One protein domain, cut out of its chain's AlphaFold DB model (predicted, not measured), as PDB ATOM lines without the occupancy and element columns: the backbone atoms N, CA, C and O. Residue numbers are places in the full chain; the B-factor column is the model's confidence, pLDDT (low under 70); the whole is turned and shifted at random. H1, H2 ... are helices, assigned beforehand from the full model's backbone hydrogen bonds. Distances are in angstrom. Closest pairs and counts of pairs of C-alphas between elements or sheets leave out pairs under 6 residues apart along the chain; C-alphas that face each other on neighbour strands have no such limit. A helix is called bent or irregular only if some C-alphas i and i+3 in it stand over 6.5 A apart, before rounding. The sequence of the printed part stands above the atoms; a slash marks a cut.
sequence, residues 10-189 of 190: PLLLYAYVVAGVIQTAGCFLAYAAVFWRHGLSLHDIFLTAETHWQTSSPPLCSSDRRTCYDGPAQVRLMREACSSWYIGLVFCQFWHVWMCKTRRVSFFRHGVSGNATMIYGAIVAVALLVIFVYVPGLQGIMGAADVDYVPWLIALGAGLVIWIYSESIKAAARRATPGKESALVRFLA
ATOM      1  N   PRO A  10     228.647 254.994 290.785       87.19
ATOM      2  CA  PRO A  10     228.937 255.358 289.391       87.19
ATOM      3  C   PRO A  10     228.339 254.394 288.358       87.19
ATOM      4  O   PRO A  10     227.763 254.835 287.365       87.19
ATOM      5  N   LEU A  11     228.408 253.080 288.617       88.88
ATOM      6  CA  LEU A  11     227.787 252.068 287.758       88.88
ATOM      7  C   LEU A  11     226.267 252.271 287.689       88.88
ATOM      8  O   LEU A  11     225.681 252.177 286.612       88.88
ATOM      9  N   LEU A  12     225.641 252.571 288.829       90.94
ATOM     10  CA  LEU A  12     224.203 252.817 288.897       90.94
ATOM     11  C   LEU A  12     223.781 254.064 288.130       90.94
ATOM     12  O   LEU A  12     222.814 254.017 287.373       90.94
ATOM     13  N   LEU A  13     224.523 255.158 288.301       90.75
ATOM     14  CA  LEU A  13     224.279 256.399 287.580       90.75
ATOM     15  C   LEU A  13     224.362 256.174 286.066       90.75
ATOM     16  O   LEU A  13     223.465 256.579 285.329       90.75
ATOM     17  N   TYR A  14     225.400 255.475 285.604       90.38
ATOM     18  CA  TYR A  14     225.539 255.136 284.192       90.38
ATOM     19  C   TYR A  14     224.366 254.285 283.685       90.38
ATOM     20  O   TYR A  14     223.746 254.642 282.685       90.38
ATOM     21  N   ALA A  15     224.051 253.182 284.368       91.75
ATOM     22  CA  ALA A  15     223.053 252.226 283.896       91.75
ATOM     23  C   ALA A  15     221.639 252.827 283.860       91.75
ATOM     24  O   ALA A  15     220.960 252.726 282.840       91.75
ATOM     25  N   TYR A  16     221.208 253.479 284.944       92.31
ATOM     26  CA  TYR A  16     219.838 253.983 285.066       92.31
ATOM     27  C   TYR A  16     219.641 255.345 284.408       92.31
ATOM     28  O   TYR A  16     218.638 255.554 283.731       92.31
ATOM     29  N   VAL A  17     220.579 256.274 284.602       92.56
ATOM     30  CA  VAL A  17     220.387 257.662 284.161       92.56
ATOM     31  C   VAL A  17     220.947 257.877 282.770       92.56
ATOM     32  O   VAL A  17     220.273 258.468 281.940       92.56
ATOM     33  N   VAL A  18     222.156 257.406 282.470       91.69
ATOM     34  CA  VAL A  18     222.750 257.695 281.159       91.69
ATOM     35  C   VAL A  18     222.238 256.732 280.095       91.69
ATOM     36  O   VAL A  18     221.525 257.139 279.181       91.69
ATOM     37  N   ALA A  19     222.581 255.448 280.209       92.50
ATOM     38  CA  ALA A  19     222.184 254.448 279.226       92.50
ATOM     39  C   ALA A  19     220.655 254.296 279.191       92.50
ATOM     40  O   ALA A  19     220.064 254.366 278.116       92.50
ATOM     41  N   GLY A  20     220.016 254.182 280.360       93.56
ATOM     42  CA  GLY A  20     218.566 254.023 280.477       93.56
ATOM     43  C   GLY A  20     217.755 255.160 279.848       93.56
ATOM     44  O   GLY A  20     216.818 254.888 279.095       93.56
ATOM     45  N   VAL A  21     218.122 256.427 280.078       95.81
ATOM     46  CA  VAL A  21     217.386 257.569 279.500       95.81
ATOM     47  C   VAL A  21     217.600 257.662 277.993       95.81
ATOM     48  O   VAL A  21     216.634 257.897 277.273       95.81
ATOM     49  N   ILE A  22     218.818 257.420 277.489       95.00
ATOM     50  CA  ILE A  22     219.074 257.432 276.038       95.00
ATOM     51  C   ILE A  22     218.253 256.339 275.337       95.00
ATOM     52  O   ILE A  22     217.617 256.609 274.318       95.00
ATOM     53  N   GLN A  23     218.218 255.123 275.895       95.56
ATOM     54  CA  GLN A  23     217.413 254.027 275.343       95.56
ATOM     55  C   GLN A  23     215.917 254.344 275.397       95.56
ATOM     56  O   GLN A  23     215.224 254.185 274.395       95.56
ATOM     57  N   THR A  24     215.427 254.846 276.533       96.19
ATOM     58  CA  THR A  24     214.017 255.229 276.698       96.19
ATOM     59  C   THR A  24     213.616 256.310 275.699       96.19
ATOM     60  O   THR A  24     212.582 256.184 275.050       96.19
ATOM     61  N   ALA A  25     214.450 257.336 275.513       96.69
ATOM     62  CA  ALA A  25     214.205 258.391 274.536       96.69
ATOM     63  C   ALA A  25     214.156 257.842 273.102       96.69
ATOM     64  O   ALA A  25     213.259 258.199 272.341       96.69
ATOM     65  N   GLY A  26     215.072 256.934 272.743       96.62
ATOM     66  CA  GLY A  26     215.065 256.259 271.442       96.62
ATOM     67  C   GLY A  26     213.809 255.413 271.213       96.62
ATOM     68  O   GLY A  26     213.196 255.495 270.151       96.62
ATOM     69  N   CYS A  27     213.378 254.650 272.220       96.94
ATOM     70  CA  CYS A  27     212.163 253.834 272.141       96.94
ATOM     71  C   CYS A  27     210.902 254.703 272.043       96.94
ATOM     72  O   CYS A  27     210.021 254.419 271.234       96.94
ATOM     73  N   PHE A  28     210.836 255.795 272.809       96.38
ATOM     74  CA  PHE A  28     209.722 256.739 272.749       96.38
ATOM     75  C   PHE A  28     209.658 257.455 271.398       96.38
ATOM     76  O   PHE A  28     208.576 257.629 270.845       96.38
ATOM     77  N   LEU A  29     210.812 257.804 270.821       96.62
ATOM     78  CA  LEU A  29     210.888 258.363 269.474       96.62
ATOM     79  C   LEU A  29     210.413 257.356 268.415       96.62
ATOM     80  O   LEU A  29     209.664 257.738 267.520       96.62
ATOM     81  N   ALA A  30     210.802 256.082 268.521       96.56
ATOM     82  CA  ALA A  30     210.335 255.028 267.618       96.56
ATOM     83  C   ALA A  30     208.818 254.814 267.717       96.56
ATOM     84  O   ALA A  30     208.144 254.718 266.695       96.56
ATOM     85  N   TYR A  31     208.277 254.816 268.935       95.25
ATOM     86  CA  TYR A  31     206.841 254.747 269.194       95.25
ATOM     87  C   TYR A  31     206.098 255.950 268.587       95.25
ATOM     88  O   TYR A  31     205.146 255.776 267.830       95.25
ATOM     89  N   ALA A  32     206.573 257.173 268.842       95.25
ATOM     90  CA  ALA A  32     206.005 258.405 268.293       95.25
ATOM     91  C   ALA A  32     206.044 258.452 266.756       95.25
ATOM     92  O   ALA A  32     205.090 258.901 266.121       95.25
ATOM     93  N   ALA A  33     207.126 257.953 266.151       95.69
ATOM     94  CA  ALA A  33     207.302 257.933 264.703       95.69
ATOM     95  C   ALA A  33     206.220 257.120 263.980       95.69
ATOM     96  O   ALA A  33     205.818 257.503 262.880       95.69
ATOM     97  N   VAL A  34     205.708 256.046 264.594       95.06
ATOM     98  CA  VAL A  34     204.591 255.267 264.034       95.06
ATOM     99  C   VAL A  34     203.338 256.128 263.910       95.06
ATOM    100  O   VAL A  34     202.730 256.169 262.838       95.06
ATOM    101  N   PHE A  35     202.976 256.867 264.961       93.38
ATOM    102  CA  PHE A  35     201.800 257.742 264.941       93.38
ATOM    103  C   PHE A  35     201.956 258.885 263.942       93.38
ATOM    104  O   PHE A  35     201.048 259.125 263.145       93.38
ATOM    105  N   TRP A  36     203.129 259.525 263.905       93.31
ATOM    106  CA  TRP A  36     203.392 260.615 262.962       93.31
ATOM    107  C   TRP A  36     203.270 260.186 261.504       93.31
ATOM    108  O   TRP A  36     202.728 260.929 260.688       93.31
ATOM    109  N   ARG A  37     203.710 258.972 261.162       92.38
ATOM    110  CA  ARG A  37     203.556 258.432 259.803       92.38
ATOM    111  C   ARG A  37     202.115 258.150 259.414       92.38
ATOM    112  O   ARG A  37     201.775 258.240 258.240       92.38
ATOM    113  N   HIS A  38     201.286 257.837 260.398       91.44
ATOM    114  CA  HIS A  38     199.849 257.655 260.246       91.44
ATOM    115  C   HIS A  38     199.074 258.987 260.351       91.44
ATOM    116  O   HIS A  38     197.845 259.012 260.361       91.44
ATOM    117  N   GLY A  39     199.776 260.125 260.395       90.88
ATOM    118  CA  GLY A  39     199.164 261.453 260.432       90.88
ATOM    119  C   GLY A  39     198.527 261.813 261.775       90.88
ATOM    120  O   GLY A  39     197.761 262.774 261.842       90.88
ATOM    121  N   LEU A  40     198.828 261.063 262.839       91.56
ATOM    122  CA  LEU A  40     198.424 261.390 264.202       91.56
ATOM    123  C   LEU A  40     199.561 262.122 264.908       91.56
ATOM    124  O   LEU A  40     200.694 261.638 264.981       91.56
ATOM    125  N   SER A  41     199.261 263.305 265.433       91.19
ATOM    126  CA  SER A  41     200.214 264.035 266.259       91.19
ATOM    127  C   SER A  41     200.242 263.462 267.681       91.19
ATOM    128  O   SER A  41     199.280 262.845 268.140       91.19
ATOM    129  N   LEU A  42     201.332 263.697 268.421       89.44
ATOM    130  CA  LEU A  42     201.423 263.273 269.827       89.44
ATOM    131  C   LEU A  42     200.369 263.943 270.717       89.44
ATOM    132  O   LEU A  42     199.991 263.381 271.739       89.44
ATOM    133  N   HIS A  43     199.896 265.127 270.326       88.69
ATOM    134  CA  HIS A  43     198.832 265.829 271.029       88.69
ATOM    135  C   HIS A  43     197.493 265.090 270.904       88.69
ATOM    136  O   HIS A  43     196.776 264.967 271.890       88.69
ATOM    137  N   ASP A  44     197.190 264.535 269.726       88.19
ATOM    138  CA  ASP A  44     195.917 263.843 269.466       88.19
ATOM    139  C   ASP A  44     195.781 262.537 270.258       88.19
ATOM    140  O   ASP A  44     194.677 262.108 270.578       88.19
ATOM    141  N   ILE A  45     196.909 261.907 270.594       89.94
ATOM    142  CA  ILE A  45     196.951 260.659 271.367       89.94
ATOM    143  C   ILE A  45     197.210 260.889 272.862       89.94
ATOM    144  O   ILE A  45     197.176 259.936 273.647       89.94
ATOM    145  N   PHE A  46     197.463 262.129 273.285       90.25
ATOM    146  CA  PHE A  46     197.786 262.436 274.673       90.25
ATOM    147  C   PHE A  46     196.583 262.159 275.586       90.25
ATOM    148  O   PHE A  46     195.481 262.636 275.340       90.25
ATOM    149  N   LEU A  47     196.795 261.368 276.644       89.38
ATOM    150  CA  LEU A  47     195.768 260.986 277.632       89.38
ATOM    151  C   LEU A  47     194.525 260.282 277.052       89.38
ATOM    152  O   LEU A  47     193.457 260.283 277.655       89.38
ATOM    153  N   THR A  48     194.669 259.604 275.915       88.44
ATOM    154  CA  THR A  48     193.572 258.843 275.285       88.44
ATOM    155  C   THR A  48     193.471 257.387 275.753       88.44
ATOM    156  O   THR A  48     192.634 256.639 275.257       88.44
ATOM    157  N   ALA A  49     194.307 256.972 276.711       86.19
ATOM    158  CA  ALA A  49     194.468 255.573 277.116       86.19
ATOM    159  C   ALA A  49     193.182 254.910 277.652       86.19
ATOM    160  O   ALA A  49     193.003 253.711 277.472       86.19
ATOM    161  N   GLU A  50     192.292 255.672 278.294       86.19
ATOM    162  CA  GLU A  50     191.048 255.135 278.869       86.19
ATOM    163  C   GLU A  50     189.889 255.079 277.862       86.19
ATOM    164  O   GLU A  50     188.976 254.270 278.006       86.19
ATOM    165  N   THR A  51     189.913 255.939 276.843       85.50
ATOM    166  CA  THR A  51     188.782 256.161 275.925       85.50
ATOM    167  C   THR A  51     188.981 255.506 274.557       85.50
ATOM    168  O   THR A  51     188.016 255.053 273.935       85.50
ATOM    169  N   HIS A  52     190.227 255.421 274.094       87.38
ATOM    170  CA  HIS A  52     190.606 254.910 272.775       87.38
ATOM    171  C   HIS A  52     191.413 253.608 272.902       87.38
ATOM    172  O   HIS A  52     191.687 253.149 274.010       87.38
ATOM    173  N   TRP A  53     191.797 253.007 271.771       89.44
ATOM    174  CA  TRP A  53     192.632 251.787 271.708       89.44
ATOM    175  C   TRP A  53     191.920 250.471 272.058       89.44
ATOM    176  O   TRP A  53     192.578 249.456 272.295       89.44
ATOM    177  N   GLN A  54     190.586 250.460 272.032       88.88
ATOM    178  CA  GLN A  54     189.763 249.254 272.159       88.88
ATOM    179  C   GLN A  54     188.912 249.049 270.899       88.88
ATOM    180  O   GLN A  54     188.615 249.988 270.161       88.88
ATOM    181  N   THR A  55     188.472 247.815 270.649       87.56
ATOM    182  CA  THR A  55     187.680 247.479 269.451       87.56
ATOM    183  C   THR A  55     186.347 248.236 269.391       87.56
ATOM    184  O   THR A  55     185.859 248.520 268.302       87.56
ATOM    185  N   SER A  56     185.770 248.574 270.546       89.00
ATOM    186  CA  SER A  56     184.502 249.304 270.688       89.00
ATOM    187  C   SER A  56     184.667 250.815 270.897       89.00
ATOM    188  O   SER A  56     183.693 251.486 271.235       89.00
ATOM    189  N   SER A  57     185.880 251.356 270.758       88.19
ATOM    190  CA  SER A  57     186.148 252.785 270.956       88.19
ATOM    191  C   SER A  57     185.546 253.657 269.841       88.19
ATOM    192  O   SER A  57     185.435 253.201 268.698       88.19
ATOM    193  N   PRO A  58     185.191 254.925 270.141       89.31
ATOM    194  CA  PRO A  58     184.789 255.893 269.122       89.31
ATOM    195  C   PRO A  58     185.934 256.167 268.125       89.31
ATOM    196  O   PRO A  58     187.103 255.939 268.456       89.31
ATOM    197  N   PRO A  59     185.627 256.651 266.906       88.50
ATOM    198  CA  PRO A  59     186.644 256.920 265.896       88.50
ATOM    199  C   PRO A  59     187.608 258.025 266.353       88.50
ATOM    200  O   PRO A  59     187.182 259.098 266.779       88.50
ATOM    201  N   LEU A  60     188.911 257.763 266.229       88.44
ATOM    202  CA  LEU A  60     189.983 258.699 266.561       88.44
ATOM    203  C   LEU A  60     190.386 259.446 265.294       88.44
ATOM    204  O   LEU A  60     190.872 258.829 264.347       88.44
ATOM    205  N   CYS A  61     190.213 260.764 265.283       87.94
ATOM    206  CA  CYS A  61     190.605 261.612 264.163       87.94
ATOM    207  C   CYS A  61     191.792 262.503 264.534       87.94
ATOM    208  O   CYS A  61     191.872 263.005 265.653       87.94
ATOM    209  N   SER A  62     192.680 262.727 263.566       88.88
ATOM    210  CA  SER A  62     193.761 263.715 263.663       88.88
ATOM    211  C   SER A  62     193.205 265.131 263.884       88.88
ATOM    212  O   SER A  62     192.072 265.414 263.480       88.88
ATOM    213  N   SER A  63     194.003 266.035 264.465       83.56
ATOM    214  CA  SER A  63     193.630 267.444 264.698       83.56
ATOM    215  C   SER A  63     193.099 268.139 263.434       83.56
ATOM    216  O   SER A  63     192.083 268.835 263.467       83.56
ATOM    217  N   ASP A  64     193.717 267.850 262.284       82.19
ATOM    218  CA  ASP A  64     193.332 268.393 260.974       82.19
ATOM    219  C   ASP A  64     192.116 267.681 260.347       82.19
ATOM    220  O   ASP A  64     191.710 268.005 259.229       82.19
ATOM    221  N   ARG A  65     191.560 266.664 261.021       78.81
ATOM    222  CA  ARG A  65     190.473 265.773 260.562       78.81
ATOM    223  C   ARG A  65     190.693 265.120 259.191       78.81
ATOM    224  O   ARG A  65     189.742 264.681 258.553       78.81
ATOM    225  N   ARG A  66     191.943 265.030 258.731       82.44
ATOM    226  CA  ARG A  66     192.300 264.414 257.439       82.44
ATOM    227  C   ARG A  66     192.334 262.889 257.495       82.44
ATOM    228  O   ARG A  66     192.053 262.242 256.493       82.44
ATOM    229  N   THR A  67     192.682 262.329 258.650       86.38
ATOM    230  CA  THR A  67     192.751 260.885 258.891       86.38
ATOM    231  C   THR A  67     191.929 260.535 260.127       86.38
ATOM    232  O   THR A  67     192.036 261.200 261.159       86.38
ATOM    233  N   CYS A  68     191.088 259.507 260.006       89.81
ATOM    234  CA  CYS A  68     190.268 258.972 261.088       89.81
ATOM    235  C   CYS A  68     190.408 257.448 261.130       89.81
ATOM    236  O   CYS A  68     190.460 256.798 260.086       89.81
ATOM    237  N   TYR A  69     190.466 256.897 262.338       91.44
ATOM    238  CA  TYR A  69     190.677 255.480 262.594       91.44
ATOM    239  C   TYR A  69     189.544 254.911 263.444       91.44
ATOM    240  O   TYR A  69     189.306 255.368 264.565       91.44
ATOM    241  N   ASP A  70     188.896 253.867 262.937       92.44
ATOM    242  CA  ASP A  70     187.888 253.098 263.671       92.44
ATOM    243  C   ASP A  70     188.531 252.244 264.777       92.44
ATOM    244  O   ASP A  70     189.735 251.973 264.742       92.44
ATOM    245  N   GLY A  71     187.737 251.760 265.737       89.69
ATOM    246  CA  GLY A  71     188.217 250.955 266.873       89.69
ATOM    247  C   GLY A  71     189.186 249.816 266.494       89.69
ATOM    248  O   GLY A  71     190.305 249.776 267.011       89.69
ATOM    249  N   PRO A  72     188.854 248.924 265.536       91.31
ATOM    250  CA  PRO A  72     189.775 247.870 265.097       91.31
ATOM    251  C   PRO A  72     191.088 248.398 264.493       91.31
ATOM    252  O   PRO A  72     192.150 247.802 264.691       91.31
ATOM    253  N   ALA A  73     191.037 249.526 263.778       92.06
ATOM    254  CA  ALA A  73     192.216 250.149 263.186       92.06
ATOM    255  C   ALA A  73     193.111 250.803 264.254       92.06
ATOM    256  O   ALA A  73     194.332 250.682 264.172       92.06
ATOM    257  N   GLN A  74     192.521 251.405 265.295       93.31
ATOM    258  CA  GLN A  74     193.258 251.927 266.455       93.31
ATOM    259  C   GLN A  74     194.027 250.819 267.176       93.31
ATOM    260  O   GLN A  74     195.201 250.994 267.497       93.31
ATOM    261  N   VAL A  75     193.398 249.658 267.390       92.88
ATOM    262  CA  VAL A  75     194.067 248.502 268.008       92.88
ATOM    263  C   VAL A  75     195.257 248.054 267.161       92.88
ATOM    264  O   VAL A  75     196.328 247.792 267.705       92.88
ATOM    265  N   ARG A  76     195.114 247.994 265.830       93.19
ATOM    266  CA  ARG A  76     196.225 247.630 264.938       93.19
ATOM    267  C   ARG A  76     197.371 248.640 265.009       93.19
ATOM    268  O   ARG A  76     198.519 248.226 265.134       93.19
ATOM    269  N   LEU A  77     197.054 249.934 264.998       94.06
ATOM    270  CA  LEU A  77     198.043 251.005 265.103       94.06
ATOM    271  C   LEU A  77     198.798 250.961 266.441       94.06
ATOM    272  O   LEU A  77     200.019 251.094 266.474       94.06
ATOM    273  N   MET A  78     198.088 250.705 267.542       93.38
ATOM    274  CA  MET A  78     198.704 250.520 268.858       93.38
ATOM    275  C   MET A  78     199.661 249.322 268.868       93.38
ATOM    276  O   MET A  78     200.780 249.432 269.363       93.38
ATOM    277  N   ARG A  79     199.266 248.187 268.280       95.06
ATOM    278  CA  ARG A  79     200.133 246.998 268.178       95.06
ATOM    279  C   ARG A  79     201.399 247.264 267.360       95.06
ATOM    280  O   ARG A  79     202.474 246.781 267.717       95.06
ATOM    281  N   GLU A  80     201.295 248.054 266.297       95.31
ATOM    282  CA  GLU A  80     202.442 248.489 265.489       95.31
ATOM    283  C   GLU A  80     203.389 249.394 266.297       95.31
ATOM    284  O   GLU A  80     204.610 249.209 266.294       95.31
ATOM    285  N   ALA A  81     202.834 250.321 267.082       95.31
ATOM    286  CA  ALA A  81     203.611 251.181 267.965       95.31
ATOM    287  C   ALA A  81     204.311 250.390 269.090       95.31
ATOM    288  O   ALA A  81     205.507 250.578 269.328       95.31
ATOM    289  N   CYS A  82     203.618 249.438 269.725       95.00
ATOM    290  CA  CYS A  82     204.205 248.512 270.704       95.00
ATOM    291  C   CYS A  82     205.345 247.684 270.096       95.00
ATOM    292  O   CYS A  82     206.407 247.535 270.697       95.00
ATOM    293  N   SER A  83     205.163 247.197 268.870       96.31
ATOM    294  CA  SER A  83     206.189 246.436 268.147       96.31
ATOM    295  C   SER A  83     207.425 247.282 267.850       96.31
ATOM    296  O   SER A  83     208.554 246.821 268.013       96.31
ATOM    297  N   SER A  84     207.221 248.552 267.501       96.50
ATOM    298  CA  SER A  84     208.300 249.523 267.294       96.50
ATOM    299  C   SER A  84     209.083 249.790 268.577       96.50
ATOM    300  O   SER A  84     210.310 249.889 268.541       96.50
ATOM    301  N   TRP A  85     208.397 249.836 269.722       96.38
ATOM    302  CA  TRP A  85     209.040 249.904 271.032       96.38
ATOM    303  C   TRP A  85     209.865 248.644 271.331       96.38
ATOM    304  O   TRP A  85     211.010 248.757 271.765       96.38
ATOM    305  N   TYR A  86     209.329 247.444 271.069       95.31
ATOM    306  CA  TYR A  86     210.061 246.185 271.268       95.31
ATOM    307  C   TYR A  86     211.326 246.108 270.411       95.31
ATOM    308  O   TYR A  86     212.395 245.782 270.934       95.31
ATOM    309  N   ILE A  87     211.222 246.462 269.125       96.12
ATOM    310  CA  ILE A  87     212.372 246.560 268.218       96.12
ATOM    311  C   ILE A  87     213.384 247.562 268.766       96.12
ATOM    312  O   ILE A  87     214.566 247.234 268.899       96.12
ATOM    313  N   GLY A  88     212.912 248.757 269.132       95.62
ATOM    314  CA  GLY A  88     213.726 249.820 269.707       95.62
ATOM    315  C   GLY A  88     214.551 249.339 270.892       95.62
ATOM    316  O   GLY A  88     215.776 249.476 270.901       95.62
ATOM    317  N   LEU A  89     213.885 248.710 271.856       95.56
ATOM    318  CA  LEU A  89     214.486 248.255 273.099       95.56
ATOM    319  C   LEU A  89     215.513 247.149 272.854       95.56
ATOM    320  O   LEU A  89     216.668 247.284 273.259       95.56
ATOM    321  N   VAL A  90     215.133 246.066 272.169       96.19
ATOM    322  CA  VAL A  90     216.028 244.917 271.962       96.19
ATOM    323  C   VAL A  90     217.227 245.303 271.099       96.19
ATOM    324  O   VAL A  90     218.354 244.917 271.410       96.19
ATOM    325  N   PHE A  91     217.026 246.108 270.053       94.25
ATOM    326  CA  PHE A  91     218.123 246.520 269.184       94.25
ATOM    327  C   PHE A  91     219.062 247.523 269.870       94.25
ATOM    328  O   PHE A  91     220.280 247.422 269.723       94.25
ATOM    329  N   CYS A  92     218.546 248.431 270.707       94.50
ATOM    330  CA  CYS A  92     219.399 249.263 271.561       94.50
ATOM    331  C   CYS A  92     220.258 248.412 272.509       94.50
ATOM    332  O   CYS A  92     221.447 248.695 272.675       94.50
ATOM    333  N   GLN A  93     219.693 247.350 273.092       94.31
ATOM    334  CA  GLN A  93     220.438 246.442 273.970       94.31
ATOM    335  C   GLN A  93     221.469 245.598 273.219       94.31
ATOM    336  O   GLN A  93     222.571 245.378 273.728       94.31
ATOM    337  N   PHE A  94     221.155 245.187 271.986       93.31
ATOM    338  CA  PHE A  94     222.114 244.543 271.090       93.31
ATOM    339  C   PHE A  94     223.357 245.409 270.884       93.31
ATOM    340  O   PHE A  94     224.468 244.887 270.871       93.31
ATOM    341  N   TRP A  95     223.200 246.727 270.757       89.50
ATOM    342  CA  TRP A  95     224.347 247.627 270.719       89.50
ATOM    343  C   TRP A  95     225.004 247.724 272.093       89.50
ATOM    344  O   TRP A  95     226.189 247.420 272.217       89.50
ATOM    345  N   HIS A  96     224.235 248.064 273.132       91.88
ATOM    346  CA  HIS A  96     224.721 248.355 274.488       91.88
ATOM    347  C   HIS A  96     225.615 247.265 275.091       91.88
ATOM    348  O   HIS A  96     226.611 247.580 275.751       91.88
ATOM    349  N   VAL A  97     225.320 245.988 274.825       92.31
ATOM    350  CA  VAL A  97     226.106 244.859 275.346       92.31
ATOM    351  C   VAL A  97     227.587 244.950 274.937       92.31
ATOM    352  O   VAL A  97     228.474 244.640 275.737       92.31
ATOM    353  N   TRP A  98     227.889 245.464 273.739       89.25
ATOM    354  CA  TRP A  98     229.262 245.656 273.259       89.25
ATOM    355  C   TRP A  98     230.004 246.756 274.018       89.25
ATOM    356  O   TRP A  98     231.200 246.623 274.284       89.25
ATOM    357  N   MET A  99     229.307 247.820 274.421       87.88
ATOM    358  CA  MET A  99     229.889 248.905 275.215       87.88
ATOM    359  C   MET A  99     230.187 248.437 276.637       87.88
ATOM    360  O   MET A  99     231.230 248.803 277.178       87.88
ATOM    361  N   CYS A 100     229.320 247.598 277.207       88.06
ATOM    362  CA  CYS A 100     229.465 247.041 278.553       88.06
ATOM    363  C   CYS A 100     230.571 245.982 278.673       88.06
ATOM    364  O   CYS A 100     231.047 245.722 279.778       88.06
ATOM    365  N   LYS A 101     231.025 245.403 277.553       86.75
ATOM    366  CA  LYS A 101     232.090 244.387 277.530       86.75
ATOM    367  C   LYS A 101     233.418 244.893 278.097       86.75
ATOM    368  O   LYS A 101     234.162 244.130 278.706       86.75
ATOM    369  N   THR A 102     233.737 246.171 277.895       83.31
ATOM    370  CA  THR A 102     235.007 246.762 278.332       83.31
ATOM    371  C   THR A 102     234.777 248.008 279.174       83.31
ATOM    372  O   THR A 102     234.051 248.908 278.769       83.31
ATOM    373  N   ARG A 103     235.457 248.108 280.324       77.25
ATOM    374  CA  ARG A 103     235.374 249.296 281.198       77.25
ATOM    375  C   ARG A 103     236.361 250.406 280.835       77.25
ATOM    376  O   ARG A 103     236.027 251.578 280.896       77.25
ATOM    377  N   ARG A 104     237.582 250.052 280.412       76.19
ATOM    378  CA  ARG A 104     238.644 251.025 280.053       76.19
ATOM    379  C   ARG A 104     239.188 250.869 278.634       76.19
ATOM    380  O   ARG A 104     239.581 251.852 278.000       76.19
ATOM    381  N   VAL A 105     239.227 249.643 278.115       81.50
ATOM    382  CA  VAL A 105     239.765 249.359 276.777       81.50
ATOM    383  C   VAL A 105     238.757 249.791 275.716       81.50
ATOM    384  O   VAL A 105     237.565 249.532 275.853       81.50
ATOM    385  N   SER A 106     239.229 250.460 274.665       80.12
ATOM    386  CA  SER A 106     238.375 250.833 273.532       80.12
ATOM    387  C   SER A 106     237.857 249.587 272.825       80.12
ATOM    388  O   SER A 106     238.598 248.612 272.669       80.12
ATOM    389  N   PHE A 107     236.618 249.655 272.348       77.88
ATOM    390  CA  PHE A 107     236.013 248.634 271.501       77.88
ATOM    391  C   PHE A 107     236.938 248.200 270.348       77.88
ATOM    392  O   PHE A 107     237.149 247.005 270.143       77.88
ATOM    393  N   PHE A 108     237.601 249.153 269.682       76.69
ATOM    394  CA  PHE A 108     238.499 248.883 268.549       76.69
ATOM    395  C   PHE A 108     239.767 248.108 268.914       76.69
ATOM    396  O   PHE A 108     240.317 247.404 268.075       76.69
ATOM    397  N   ARG A 109     240.252 248.241 270.155       76.94
ATOM    398  CA  ARG A 109     241.459 247.532 270.611       76.94
ATOM    399  C   ARG A 109     241.154 246.143 271.157       76.94
ATOM    400  O   ARG A 109     242.007 245.273 271.079       76.94
ATOM    401  N   HIS A 110     239.977 245.958 271.750       73.19
ATOM    402  CA  HIS A 110     239.583 244.673 272.325       73.19
ATOM    403  C   HIS A 110     239.024 243.706 271.270       73.19
ATOM    404  O   HIS A 110     239.179 242.497 271.410       73.19
ATOM    405  N   GLY A 111     238.405 244.237 270.210       68.56
ATOM    406  CA  GLY A 111     237.777 243.440 269.162       68.56
ATOM    407  C   GLY A 111     236.455 242.790 269.597       68.56
ATOM    408  O   GLY A 111     236.138 242.646 270.781       68.56
ATOM    409  N   VAL A 112     235.650 242.396 268.608       69.19
ATOM    410  CA  VAL A 112     234.305 241.825 268.821       69.19
ATOM    411  C   VAL A 112     234.364 240.305 269.012       69.19
ATOM    412  O   VAL A 112     233.642 239.752 269.841       69.19
ATOM    413  N   SER A 113     235.291 239.640 268.318       68.38
ATOM    414  CA  SER A 113     235.340 238.184 268.104       68.38
ATOM    415  C   SER A 113     235.803 237.339 269.297       68.38
ATOM    416  O   SER A 113     235.657 236.124 269.265       68.38
ATOM    417  N   GLY A 114     236.318 237.942 270.371       75.69
ATOM    418  CA  GLY A 114     236.889 237.183 271.495       75.69
ATOM    419  C   GLY A 114     235.882 236.473 272.416       75.69
ATOM    420  O   GLY A 114     236.302 235.749 273.308       75.69
ATOM    421  N   ASN A 115     234.567 236.692 272.261       86.44
ATOM    422  CA  ASN A 115     233.543 236.048 273.103       86.44
ATOM    423  C   ASN A 115     232.378 235.525 272.247       86.44
ATOM    424  O   ASN A 115     231.426 236.257 271.971       86.44
ATOM    425  N   ALA A 116     232.469 234.256 271.842       88.06
ATOM    426  CA  ALA A 116     231.469 233.596 271.005       88.06
ATOM    427  C   ALA A 116     230.100 233.475 271.695       88.06
ATOM    428  O   ALA A 116     229.079 233.699 271.053       88.06
ATOM    429  N   THR A 117     230.063 233.207 273.005       91.19
ATOM    430  CA  THR A 117     228.811 233.090 273.774       91.19
ATOM    431  C   THR A 117     228.015 234.393 273.766       91.19
ATOM    432  O   THR A 117     226.800 234.381 273.602       91.19
ATOM    433  N   MET A 118     228.700 235.530 273.891       90.19
ATOM    434  CA  MET A 118     228.078 236.852 273.821       90.19
ATOM    435  C   MET A 118     227.531 237.155 272.420       90.19
ATOM    436  O   MET A 118     226.421 237.667 272.305       90.19
ATOM    437  N   ILE A 119     228.282 236.815 271.364       91.31
ATOM    438  CA  ILE A 119     227.820 236.953 269.971       91.31
ATOM    439  C   ILE A 119     226.572 236.094 269.749       91.31
ATOM    440  O   ILE A 119     225.570 236.592 269.245       91.31
ATOM    441  N   TYR A 120     226.608 234.832 270.177       93.81
ATOM    442  CA  TYR A 120     225.476 233.918 270.067       93.81
ATOM    443  C   TYR A 120     224.246 234.446 270.811       93.81
ATOM    444  O   TYR A 120     223.170 234.519 270.227       93.81
ATOM    445  N   GLY A 121     224.404 234.898 272.059       94.50
ATOM    446  CA  GLY A 121     223.307 235.487 272.830       94.50
ATOM    447  C   GLY A 121     222.702 236.722 272.158       94.50
ATOM    448  O   GLY A 121     221.482 236.854 272.104       94.50
ATOM    449  N   ALA A 122     223.537 237.592 271.582       93.75
ATOM    450  CA  ALA A 122     223.082 238.770 270.850       93.75
ATOM    451  C   ALA A 122     222.307 238.397 269.570       93.75
ATOM    452  O   ALA A 122     221.259 238.982 269.296       93.75
ATOM    453  N   ILE A 123     222.778 237.395 268.820       94.62
ATOM    454  CA  ILE A 123     222.087 236.873 267.628       94.62
ATOM    455  C   ILE A 123     220.745 236.246 268.015       94.62
ATOM    456  O   ILE A 123     219.732 236.553 267.393       94.62
ATOM    457  N   VAL A 124     220.717 235.408 269.056       96.50
ATOM    458  CA  VAL A 124     219.485 234.777 269.549       96.50
ATOM    459  C   VAL A 124     218.471 235.830 269.993       96.50
ATOM    460  O   VAL A 124     217.298 235.708 269.659       96.50
ATOM    461  N   ALA A 125     218.902 236.891 270.681       96.00
ATOM    462  CA  ALA A 125     218.009 237.971 271.099       96.00
ATOM    463  C   ALA A 125     217.339 238.672 269.903       96.00
ATOM    464  O   ALA A 125     216.125 238.875 269.910       96.00
ATOM    465  N   VAL A 126     218.105 238.996 268.855       95.38
ATOM    466  CA  VAL A 126     217.559 239.608 267.630       95.38
ATOM    467  C   VAL A 126     216.674 238.621 266.862       95.38
ATOM    468  O   VAL A 126     215.617 239.007 266.371       95.38
ATOM    469  N   ALA A 127     217.048 237.342 266.796       96.25
ATOM    470  CA  ALA A 127     216.235 236.312 266.152       96.25
ATOM    471  C   ALA A 127     214.879 236.132 266.855       96.25
ATOM    472  O   ALA A 127     213.846 236.098 266.193       96.25
ATOM    473  N   LEU A 128     214.867 236.078 268.192       95.44
ATOM    474  CA  LEU A 128     213.637 236.003 268.983       95.44
ATOM    475  C   LEU A 128     212.758 237.241 268.789       95.44
ATOM    476  O   LEU A 128     211.550 237.099 268.634       95.44
ATOM    477  N   LEU A 129     213.351 238.438 268.738       95.50
ATOM    478  CA  LEU A 129     212.621 239.664 268.410       95.50
ATOM    479  C   LEU A 129     211.918 239.545 267.053       95.50
ATOM    480  O   LEU A 129     210.722 239.812 266.961       95.50
ATOM    481  N   VAL A 130     212.644 239.135 266.008       94.38
ATOM    482  CA  VAL A 130     212.077 238.982 264.660       94.38
ATOM    483  C   VAL A 130     210.947 237.952 264.663       94.38
ATOM    484  O   VAL A 130     209.895 238.199 264.079       94.38
ATOM    485  N   ILE A 131     211.123 236.834 265.372       94.19
ATOM    486  CA  ILE A 131     210.084 235.811 265.527       94.19
ATOM    487  C   ILE A 131     208.831 236.398 266.193       94.19
ATOM    488  O   ILE A 131     207.726 236.218 265.692       94.19
ATOM    489  N   PHE A 132     208.980 237.129 267.297       92.94
ATOM    490  CA  PHE A 132     207.842 237.677 268.039       92.94
ATOM    491  C   PHE A 132     207.103 238.797 267.306       92.94
ATOM    492  O   PHE A 132     205.893 238.931 267.484       92.94
ATOM    493  N   VAL A 133     207.805 239.583 266.487       94.12
ATOM    494  CA  VAL A 133     207.205 240.717 265.773       94.12
ATOM    495  C   VAL A 133     206.610 240.317 264.426       94.12
ATOM    496  O   VAL A 133     205.575 240.867 264.069       94.12
ATOM    497  N   TYR A 134     207.206 239.373 263.692       93.19
ATOM    498  CA  TYR A 134     206.835 239.105 262.292       93.19
ATOM    499  C   TYR A 134     206.199 237.730 262.041       93.19
ATOM    500  O   TYR A 134     205.720 237.479 260.936       93.19
ATOM    501  N   VAL A 135     206.182 236.811 263.015       94.00
ATOM    502  CA  VAL A 135     205.554 235.494 262.814       94.00
ATOM    503  C   VAL A 135     204.056 235.557 263.143       94.00
ATOM    504  O   VAL A 135     203.691 235.832 264.297       94.00
ATOM    505  N   PRO A 136     203.169 235.252 262.175       88.00
ATOM    506  CA  PRO A 136     201.732 235.238 262.414       88.00
ATOM    507  C   PRO A 136     201.372 234.173 263.461       88.00
ATOM    508  O   PRO A 136     201.940 233.083 263.495       88.00
ATOM    509  N   GLY A 137     200.438 234.500 264.355       88.88
ATOM    510  CA  GLY A 137     200.085 233.686 265.526       88.88
ATOM    511  C   GLY A 137     200.790 234.149 266.803       88.88
ATOM    512  O   GLY A 137     200.120 234.431 267.795       88.88
ATOM    513  N   LEU A 138     202.113 234.351 266.762       89.50
ATOM    514  CA  LEU A 138     202.862 234.924 267.892       89.50
ATOM    515  C   LEU A 138     202.578 236.418 268.067       89.50
ATOM    516  O   LEU A 138     202.467 236.889 269.196       89.50
ATOM    517  N   GLN A 139     202.350 237.133 266.963       88.81
ATOM    518  CA  GLN A 139     201.914 238.530 266.979       88.81
ATOM    519  C   GLN A 139     200.664 238.756 267.839       88.81
ATOM    520  O   GLN A 139     200.591 239.723 268.593       88.81
ATOM    521  N   GLY A 140     199.690 237.841 267.775       85.50
ATOM    522  CA  GLY A 140     198.465 237.933 268.573       85.50
ATOM    523  C   GLY A 140     198.724 237.808 270.075       85.50
ATOM    524  O   GLY A 140     198.121 238.540 270.854       85.50
ATOM    525  N   ILE A 141     199.650 236.927 270.467       89.69
ATOM    526  CA  ILE A 141     200.041 236.699 271.867       89.69
ATOM    527  C   ILE A 141     200.846 237.886 272.402       89.69
ATOM    528  O   ILE A 141     200.614 238.341 273.518       89.69
ATOM    529  N   MET A 142     201.774 238.402 271.596       88.38
ATOM    530  CA  MET A 142     202.666 239.499 271.976       88.38
ATOM    531  C   MET A 142     202.010 240.881 271.862       88.38
ATOM    532  O   MET A 142     202.622 241.875 272.241       88.38
ATOM    533  N   GLY A 143     200.793 240.970 271.312       89.69
ATOM    534  CA  GLY A 143     200.183 242.256 270.972       89.69
ATOM    535  C   GLY A 143     201.011 243.032 269.943       89.69
ATOM    536  O   GLY A 143     201.044 244.260 269.977       89.69
ATOM    537  N   ALA A 144     201.698 242.311 269.057       91.56
ATOM    538  CA  ALA A 144     202.555 242.868 268.026       91.56
ATOM    539  C   ALA A 144     201.829 242.961 266.674       91.56
ATOM    540  O   ALA A 144     200.765 242.370 266.461       91.56
ATOM    541  N   ALA A 145     202.403 243.733 265.761       92.69
ATOM    542  CA  ALA A 145     201.986 243.862 264.375       92.69
ATOM    543  C   ALA A 145     203.222 244.078 263.497       92.69
ATOM    544  O   ALA A 145     204.295 244.409 264.002       92.69
ATOM    545  N   ASP A 146     203.063 243.894 262.189       91.56
ATOM    546  CA  ASP A 146     204.142 244.130 261.237       91.56
ATOM    547  C   ASP A 146     204.582 245.592 261.275       91.56
ATOM    548  O   ASP A 146     203.768 246.505 261.138       91.56
ATOM    549  N   VAL A 147     205.885 245.787 261.445       91.12
ATOM    550  CA  VAL A 147     206.524 247.099 261.515       91.12
ATOM    551  C   VAL A 147     207.540 247.226 260.397       91.12
ATOM    552  O   VAL A 147     208.220 246.268 260.022       91.12
ATOM    553  N   ASP A 148     207.666 248.437 259.885       91.25
ATOM    554  CA  ASP A 148     208.611 248.775 258.842       91.25
ATOM    555  C   ASP A 148     210.061 248.946 259.373       91.25
ATOM    556  O   ASP A 148     210.407 248.575 260.493       91.25
ATOM    557  N   TYR A 149     210.954 249.511 258.561       93.81
ATOM    558  CA  TYR A 149     212.369 249.655 258.907       93.81
ATOM    559  C   TYR A 149     212.694 250.880 259.787       93.81
ATOM    560  O   TYR A 149     213.791 250.950 260.345       93.81
ATOM    561  N   VAL A 150     211.798 251.865 259.929       94.75
ATOM    562  CA  VAL A 150     212.100 253.124 260.643       94.75
ATOM    563  C   VAL A 150     212.504 252.921 262.113       94.75
ATOM    564  O   VAL A 150     213.517 253.500 262.520       94.75
ATOM    565  N   PRO A 151     211.823 252.086 262.916       94.12
ATOM    566  CA  PRO A 151     212.212 251.846 264.310       94.12
ATOM    567  C   PRO A 151     213.614 251.252 264.457       94.12
ATOM    568  O   PRO A 151     214.337 251.609 265.386       94.12
ATOM    569  N   TRP A 152     214.044 250.421 263.502       94.81
ATOM    570  CA  TRP A 152     215.403 249.879 263.460       94.81
ATOM    571  C   TRP A 152     216.453 250.978 263.271       94.81
ATOM    572  O   TRP A 152     217.487 250.968 263.940       94.81
ATOM    573  N   LEU A 153     216.181 251.958 262.400       95.75
ATOM    574  CA  LEU A 153     217.071 253.101 262.179       95.75
ATOM    575  C   LEU A 153     217.137 254.024 263.400       95.75
ATOM    576  O   LEU A 153     218.219 254.479 263.770       95.75
ATOM    577  N   ILE A 154     216.003 254.273 264.056       95.31
ATOM    578  CA  ILE A 154     215.956 255.075 265.287       95.31
ATOM    579  C   ILE A 154     216.762 254.389 266.396       95.31
ATOM    580  O   ILE A 154     217.580 255.027 267.061       95.31
ATOM    581  N   ALA A 155     216.591 253.076 266.551       94.56
ATOM    582  CA  ALA A 155     217.331 252.277 267.519       94.56
ATOM    583  C   ALA A 155     218.838 252.240 267.225       94.56
ATOM    584  O   ALA A 155     219.651 252.323 268.146       94.56
ATOM    585  N   LEU A 156     219.227 252.180 265.946       94.38
ATOM    586  CA  LEU A 156     220.621 252.325 265.528       94.38
ATOM    587  C   LEU A 156     221.187 253.690 265.942       94.38
ATOM    588  O   LEU A 156     222.287 253.758 266.489       94.38
ATOM    589  N   GLY A 157     220.427 254.768 265.730       95.19
ATOM    590  CA  GLY A 157     220.793 256.119 266.156       95.19
ATOM    591  C   GLY A 157     220.997 256.224 267.669       95.19
ATOM    592  O   GLY A 157     222.032 256.714 268.121       95.19
ATOM    593  N   ALA A 158     220.064 255.698 268.465       94.69
ATOM    594  CA  ALA A 158     220.195 255.654 269.922       94.69
ATOM    595  C   ALA A 158     221.414 254.819 270.369       94.69
ATOM    596  O   ALA A 158     222.183 255.250 271.231       94.69
ATOM    597  N   GLY A 159     221.648 253.667 269.731       93.38
ATOM    598  CA  GLY A 159     222.830 252.835 269.959       93.38
ATOM    599  C   GLY A 159     224.144 253.565 269.660       93.38
ATOM    600  O   GLY A 159     225.085 253.487 270.452       93.38
ATOM    601  N   LEU A 160     224.201 254.338 268.570       93.88
ATOM    602  CA  LEU A 160     225.347 255.179 268.210       93.88
ATOM    603  C   LEU A 160     225.614 256.272 269.251       93.88
ATOM    604  O   LEU A 160     226.768 256.504 269.606       93.88
ATOM    605  N   VAL A 161     224.573 256.915 269.787       94.38
ATOM    606  CA  VAL A 161     224.727 257.919 270.855       94.38
ATOM    607  C   VAL A 161     225.343 257.287 272.107       94.38
ATOM    608  O   VAL A 161     226.310 257.821 272.656       94.38
ATOM    609  N   ILE A 162     224.847 256.117 272.525       92.56
ATOM    610  CA  ILE A 162     225.413 255.364 273.658       92.56
ATOM    611  C   ILE A 162     226.863 254.969 273.372       92.56
ATOM    612  O   ILE A 162     227.716 255.064 274.254       92.56
ATOM    613  N   TRP A 163     227.161 254.553 272.144       90.81
ATOM    614  CA  TRP A 163     228.511 254.186 271.736       90.81
ATOM    615  C   TRP A 163     229.495 255.351 271.853       90.81
ATOM    616  O   TRP A 163     230.540 255.204 272.488       90.81
ATOM    617  N   ILE A 164     229.144 256.508 271.283       92.38
ATOM    618  CA  ILE A 164     229.955 257.731 271.323       92.38
ATOM    619  C   ILE A 164     230.182 258.150 272.775       92.38
ATOM    620  O   ILE A 164     231.319 258.422 273.171       92.38
ATOM    621  N   TYR A 165     229.124 258.137 273.592       91.25
ATOM    622  CA  TYR A 165     229.236 258.396 275.022       91.25
ATOM    623  C   TYR A 165     230.232 257.427 275.678       91.25
ATOM    624  O   TYR A 165     231.223 257.859 276.264       91.25
ATOM    625  N   SER A 166     230.040 256.117 275.525       90.00
ATOM    626  CA  SER A 166     230.896 255.119 276.164       90.00
ATOM    627  C   SER A 166     232.353 255.204 275.705       90.00
ATOM    628  O   SER A 166     233.254 255.128 276.538       90.00
ATOM    629  N   GLU A 167     232.629 255.387 274.414       90.44
ATOM    630  CA  GLU A 167     234.006 255.517 273.928       90.44
ATOM    631  C   GLU A 167     234.665 256.833 274.356       90.44
ATOM    632  O   GLU A 167     235.852 256.820 274.691       90.44
ATOM    633  N   SER A 168     233.918 257.942 274.429       89.56
ATOM    634  CA  SER A 168     234.449 259.222 274.919       89.56
ATOM    635  C   SER A 168     234.861 259.145 276.394       89.56
ATOM    636  O   SER A 168     235.973 259.552 276.743       89.56
ATOM    637  N   ILE A 169     234.040 258.519 277.243       88.50
ATOM    638  CA  ILE A 169     234.358 258.297 278.658       88.50
ATOM    639  C   ILE A 169     235.554 257.357 278.813       88.50
ATOM    640  O   ILE A 169     236.487 257.664 279.557       88.50
ATOM    641  N   LYS A 170     235.598 256.248 278.061       88.19
ATOM    642  CA  LYS A 170     236.759 255.343 278.073       88.19
ATOM    643  C   LYS A 170     238.029 256.052 277.596       88.19
ATOM    644  O   LYS A 170     239.107 255.809 278.134       88.19
ATOM    645  N   ALA A 171     237.936 256.929 276.597       87.12
ATOM    646  CA  ALA A 171     239.069 257.717 276.123       87.12
ATOM    647  C   ALA A 171     239.558 258.715 277.180       87.12
ATOM    648  O   ALA A 171     240.768 258.813 277.388       87.12
ATOM    649  N   ALA A 172     238.647 259.397 277.879       86.00
ATOM    650  CA  ALA A 172     238.986 260.282 278.990       86.00
ATOM    651  C   ALA A 172     239.648 259.512 280.146       86.00
ATOM    652  O   ALA A 172     240.698 259.925 280.634       86.00
ATOM    653  N   ALA A 173     239.110 258.343 280.507       84.56
ATOM    654  CA  ALA A 173     239.672 257.472 281.540       84.56
ATOM    655  C   ALA A 173     241.077 256.954 281.195       84.56
ATOM    656  O   ALA A 173     241.923 256.846 282.074       84.56
ATOM    657  N   ARG A 174     241.364 256.668 279.915       84.44
ATOM    658  CA  ARG A 174     242.712 256.264 279.468       84.44
ATOM    659  C   ARG A 174     243.732 257.401 279.497       84.44
ATOM    660  O   ARG A 174     244.920 257.130 279.631       84.44
ATOM    661  N   ARG A 175     243.289 258.646 279.303       82.62
ATOM    662  CA  ARG A 175     244.156 259.838 279.331       82.62
ATOM    663  C   ARG A 175     244.420 260.328 280.753       82.62
ATOM    664  O   ARG A 175     245.419 261.002 280.982       82.62
ATOM    665  N   ALA A 176     243.531 260.018 281.692       79.44
ATOM    666  CA  ALA A 176     243.689 260.408 283.079       79.44
ATOM    667  C   ALA A 176     244.826 259.616 283.745       79.44
ATOM    668  O   ALA A 176     244.934 258.398 283.606       79.44
ATOM    669  N   THR A 177     245.698 260.318 284.470       70.25
ATOM    670  CA  THR A 177     246.772 259.689 285.245       70.25
ATOM    671  C   THR A 177     246.169 259.047 286.498       70.25
ATOM    672  O   THR A 177     245.377 259.711 287.177       70.25
ATOM    673  N   PRO A 178     246.536 257.801 286.857       65.06
ATOM    674  CA  PRO A 178     246.055 257.170 288.084       65.06
ATOM    675  C   PRO A 178     246.328 258.076 289.296       65.06
ATOM    676  O   PRO A 178     247.471 258.444 289.550       65.06
ATOM    677  N   GLY A 179     245.276 258.491 290.011       63.47
ATOM    678  CA  GLY A 179     245.373 259.384 291.178       63.47
ATOM    679  C   GLY A 179     245.194 260.888 290.912       63.47
ATOM    680  O   GLY A 179     245.011 261.637 291.868       63.47
ATOM    681  N   LYS A 180     245.163 261.340 289.648       63.66
ATOM    682  CA  LYS A 180     244.817 262.725 289.242       63.66
ATOM    683  C   LYS A 180     243.575 262.786 288.344       63.66
ATOM    684  O   LYS A 180     243.401 263.721 287.564       63.66
ATOM    685  N   GLU A 181     242.717 261.772 288.414       70.88
ATOM    686  CA  GLU A 181     241.499 261.731 287.607       70.88
ATOM    687  C   GLU A 181     240.558 262.879 288.014       70.88
ATOM    688  O   GLU A 181     240.287 263.086 289.199       70.88
ATOM    689  N   SER A 182     240.053 263.627 287.026       72.38
ATOM    690  CA  SER A 182     238.990 264.610 287.258       72.38
ATOM    691  C   SER A 182     237.793 263.918 287.915       72.38
ATOM    692  O   SER A 182     237.462 262.785 287.555       72.38
ATOM    693  N   ALA A 183     237.118 264.598 288.848       70.06
ATOM    694  CA  ALA A 183     235.937 264.061 289.528       70.06
ATOM    695  C   ALA A 183     234.899 263.513 288.531       70.06
ATOM    696  O   ALA A 183     234.319 262.460 288.770       70.06
ATOM    697  N   LEU A 184     234.752 264.154 287.367       69.44
ATOM    698  CA  LEU A 184     233.874 263.697 286.286       69.44
ATOM    699  C   LEU A 184     234.262 262.320 285.741       69.44
ATOM    700  O   LEU A 184     233.400 261.464 285.584       69.44
ATOM    701  N   VAL A 185     235.551 262.069 285.495       73.75
ATOM    702  CA  VAL A 185     236.025 260.754 285.034       73.75
ATOM    703  C   VAL A 185     235.784 259.705 286.114       73.75
ATOM    704  O   VAL A 185     235.313 258.621 285.805       73.75
ATOM    705  N   ARG A 186     235.996 260.056 287.385       70.81
ATOM    706  CA  ARG A 186     235.768 259.153 288.522       70.81
ATOM    707  C   ARG A 186     234.297 258.774 288.733       70.81
ATOM    708  O   ARG A 186     234.020 257.723 289.304       70.81
ATOM    709  N   PHE A 187     233.367 259.643 288.332       72.50
ATOM    710  CA  PHE A 187     231.922 259.423 288.455       72.50
ATOM    711  C   PHE A 187     231.279 258.836 287.193       72.50
ATOM    712  O   PHE A 187     230.250 258.177 287.307       72.50
ATOM    713  N   LEU A 188     231.854 259.072 286.010       71.94
ATOM    714  CA  LEU A 188     231.288 258.639 284.728       71.94
ATOM    715  C   LEU A 188     231.973 257.387 284.162       71.94
ATOM    716  O   LEU A 188     231.318 256.595 283.489       71.94
ATOM    717  N   ALA A 189     233.270 257.186 284.425       68.69
ATOM    718  CA  ALA A 189     233.964 255.947 284.086       68.69
ATOM    719  C   ALA A 189     233.757 254.934 285.220       68.69
ATOM    720  O   ALA A 189     234.278 255.110 286.323       68.69
TER     721      ALA A 189
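Overview. This is residues 10 to 189 of the 190 residues of the protein "Sodium/potassium-transporting ATPase subunit alpha, putative" of Pythium insidiosum (UniProt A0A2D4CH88). Three long helices, H1, H2 and H6, run roughly lengthwise in an elongated bundle, and a fourth, H4, packs along H2, away from H1 and H6. The unnamed stretch of residues 38 to 70 folds up at one end of the length, while the short helices H3 and H7 lie toward the other end. The printed part has 180 residues with seven named helices, H1 to H7 in order along the chain, and no named strand; its class is all helix. It is loose, with a radius of gyration of the C-alphas of 20.2 A and spans of 64 by 34 by 23 A.

Along the chain. H1, residues 10 to 37, begins with C-alpha 10 at (228.937, 255.358, 289.391) and is 39.1 A long; it is neither bent nor irregular, but only just: C-alphas 16 and 19 are 6.3 A apart. H2, residues 71 to 100, is the longest helix at 43.0 A, with C-alpha 71 at (188.217, 250.955, 266.873). H3 is residues 107 to 110, H4 residues 116 to 134, 26.7 A long, and H5 residues 138 to 142. H6, residues 150 to 175, is 37.7 A long. H7, residues 183 to 188, ends with C-alpha 188 at (231.288, 258.639, 284.728).

Arrangement. H1, with residues 23 to 35 alone, touches H2, the closest C-alphas being Cys 27 and Gly 88, 4.9 A apart; the two form a helical hairpin, opposite ways at a shallow tilt of 33 degrees, only just short of steep. H6, with residues 150 to 162 alone, touches H1 at 23 degrees, opposite ways, closest at the C-alphas of Ala 30 and Pro 151, 5.0 A. H2 and H6 touch, the same way at 23 degrees, with the C-alphas of Gly 88 and Ala 155 closest at 4.9 A. H2, with residues 83 to 94 alone, touches H4, opposite ways at a shallow tilt of 7 degrees, closest at the C-alphas of Phe 94 and Ala 122, 5.9 A. H4 is apart from H1 and H6. H5 touches H4 only at the corner, with the C-alphas of Phe 132 and Leu 138 closest at 5.7 A. H3 is close to H6 but not clearly touching, the C-alphas of Phe 107 and Glu 167 being closest at 7.6 A. H7 touches H1 at a steep tilt of 52 degrees, closest at the C-alphas of Pro 10 and Phe 187, 5.1 A. Every O i to N i+4 pair is within hydrogen-bond range in H4, H5, H6 and H7, against 20 of 24 in H1 and 24 of 26 in H2; H3 is too short for such a pair.

Size, cuts and confidence. The two C-alphas farthest apart, those of Ser 56 and Gly 179, are 65.0 A apart. The printed part has no cut, and the link from H1 to H2, 33 residues, is long. Mean pLDDT of the printed part is 88.8, with residues 111 to 113, 178 to 180, 184 and 189 under 70.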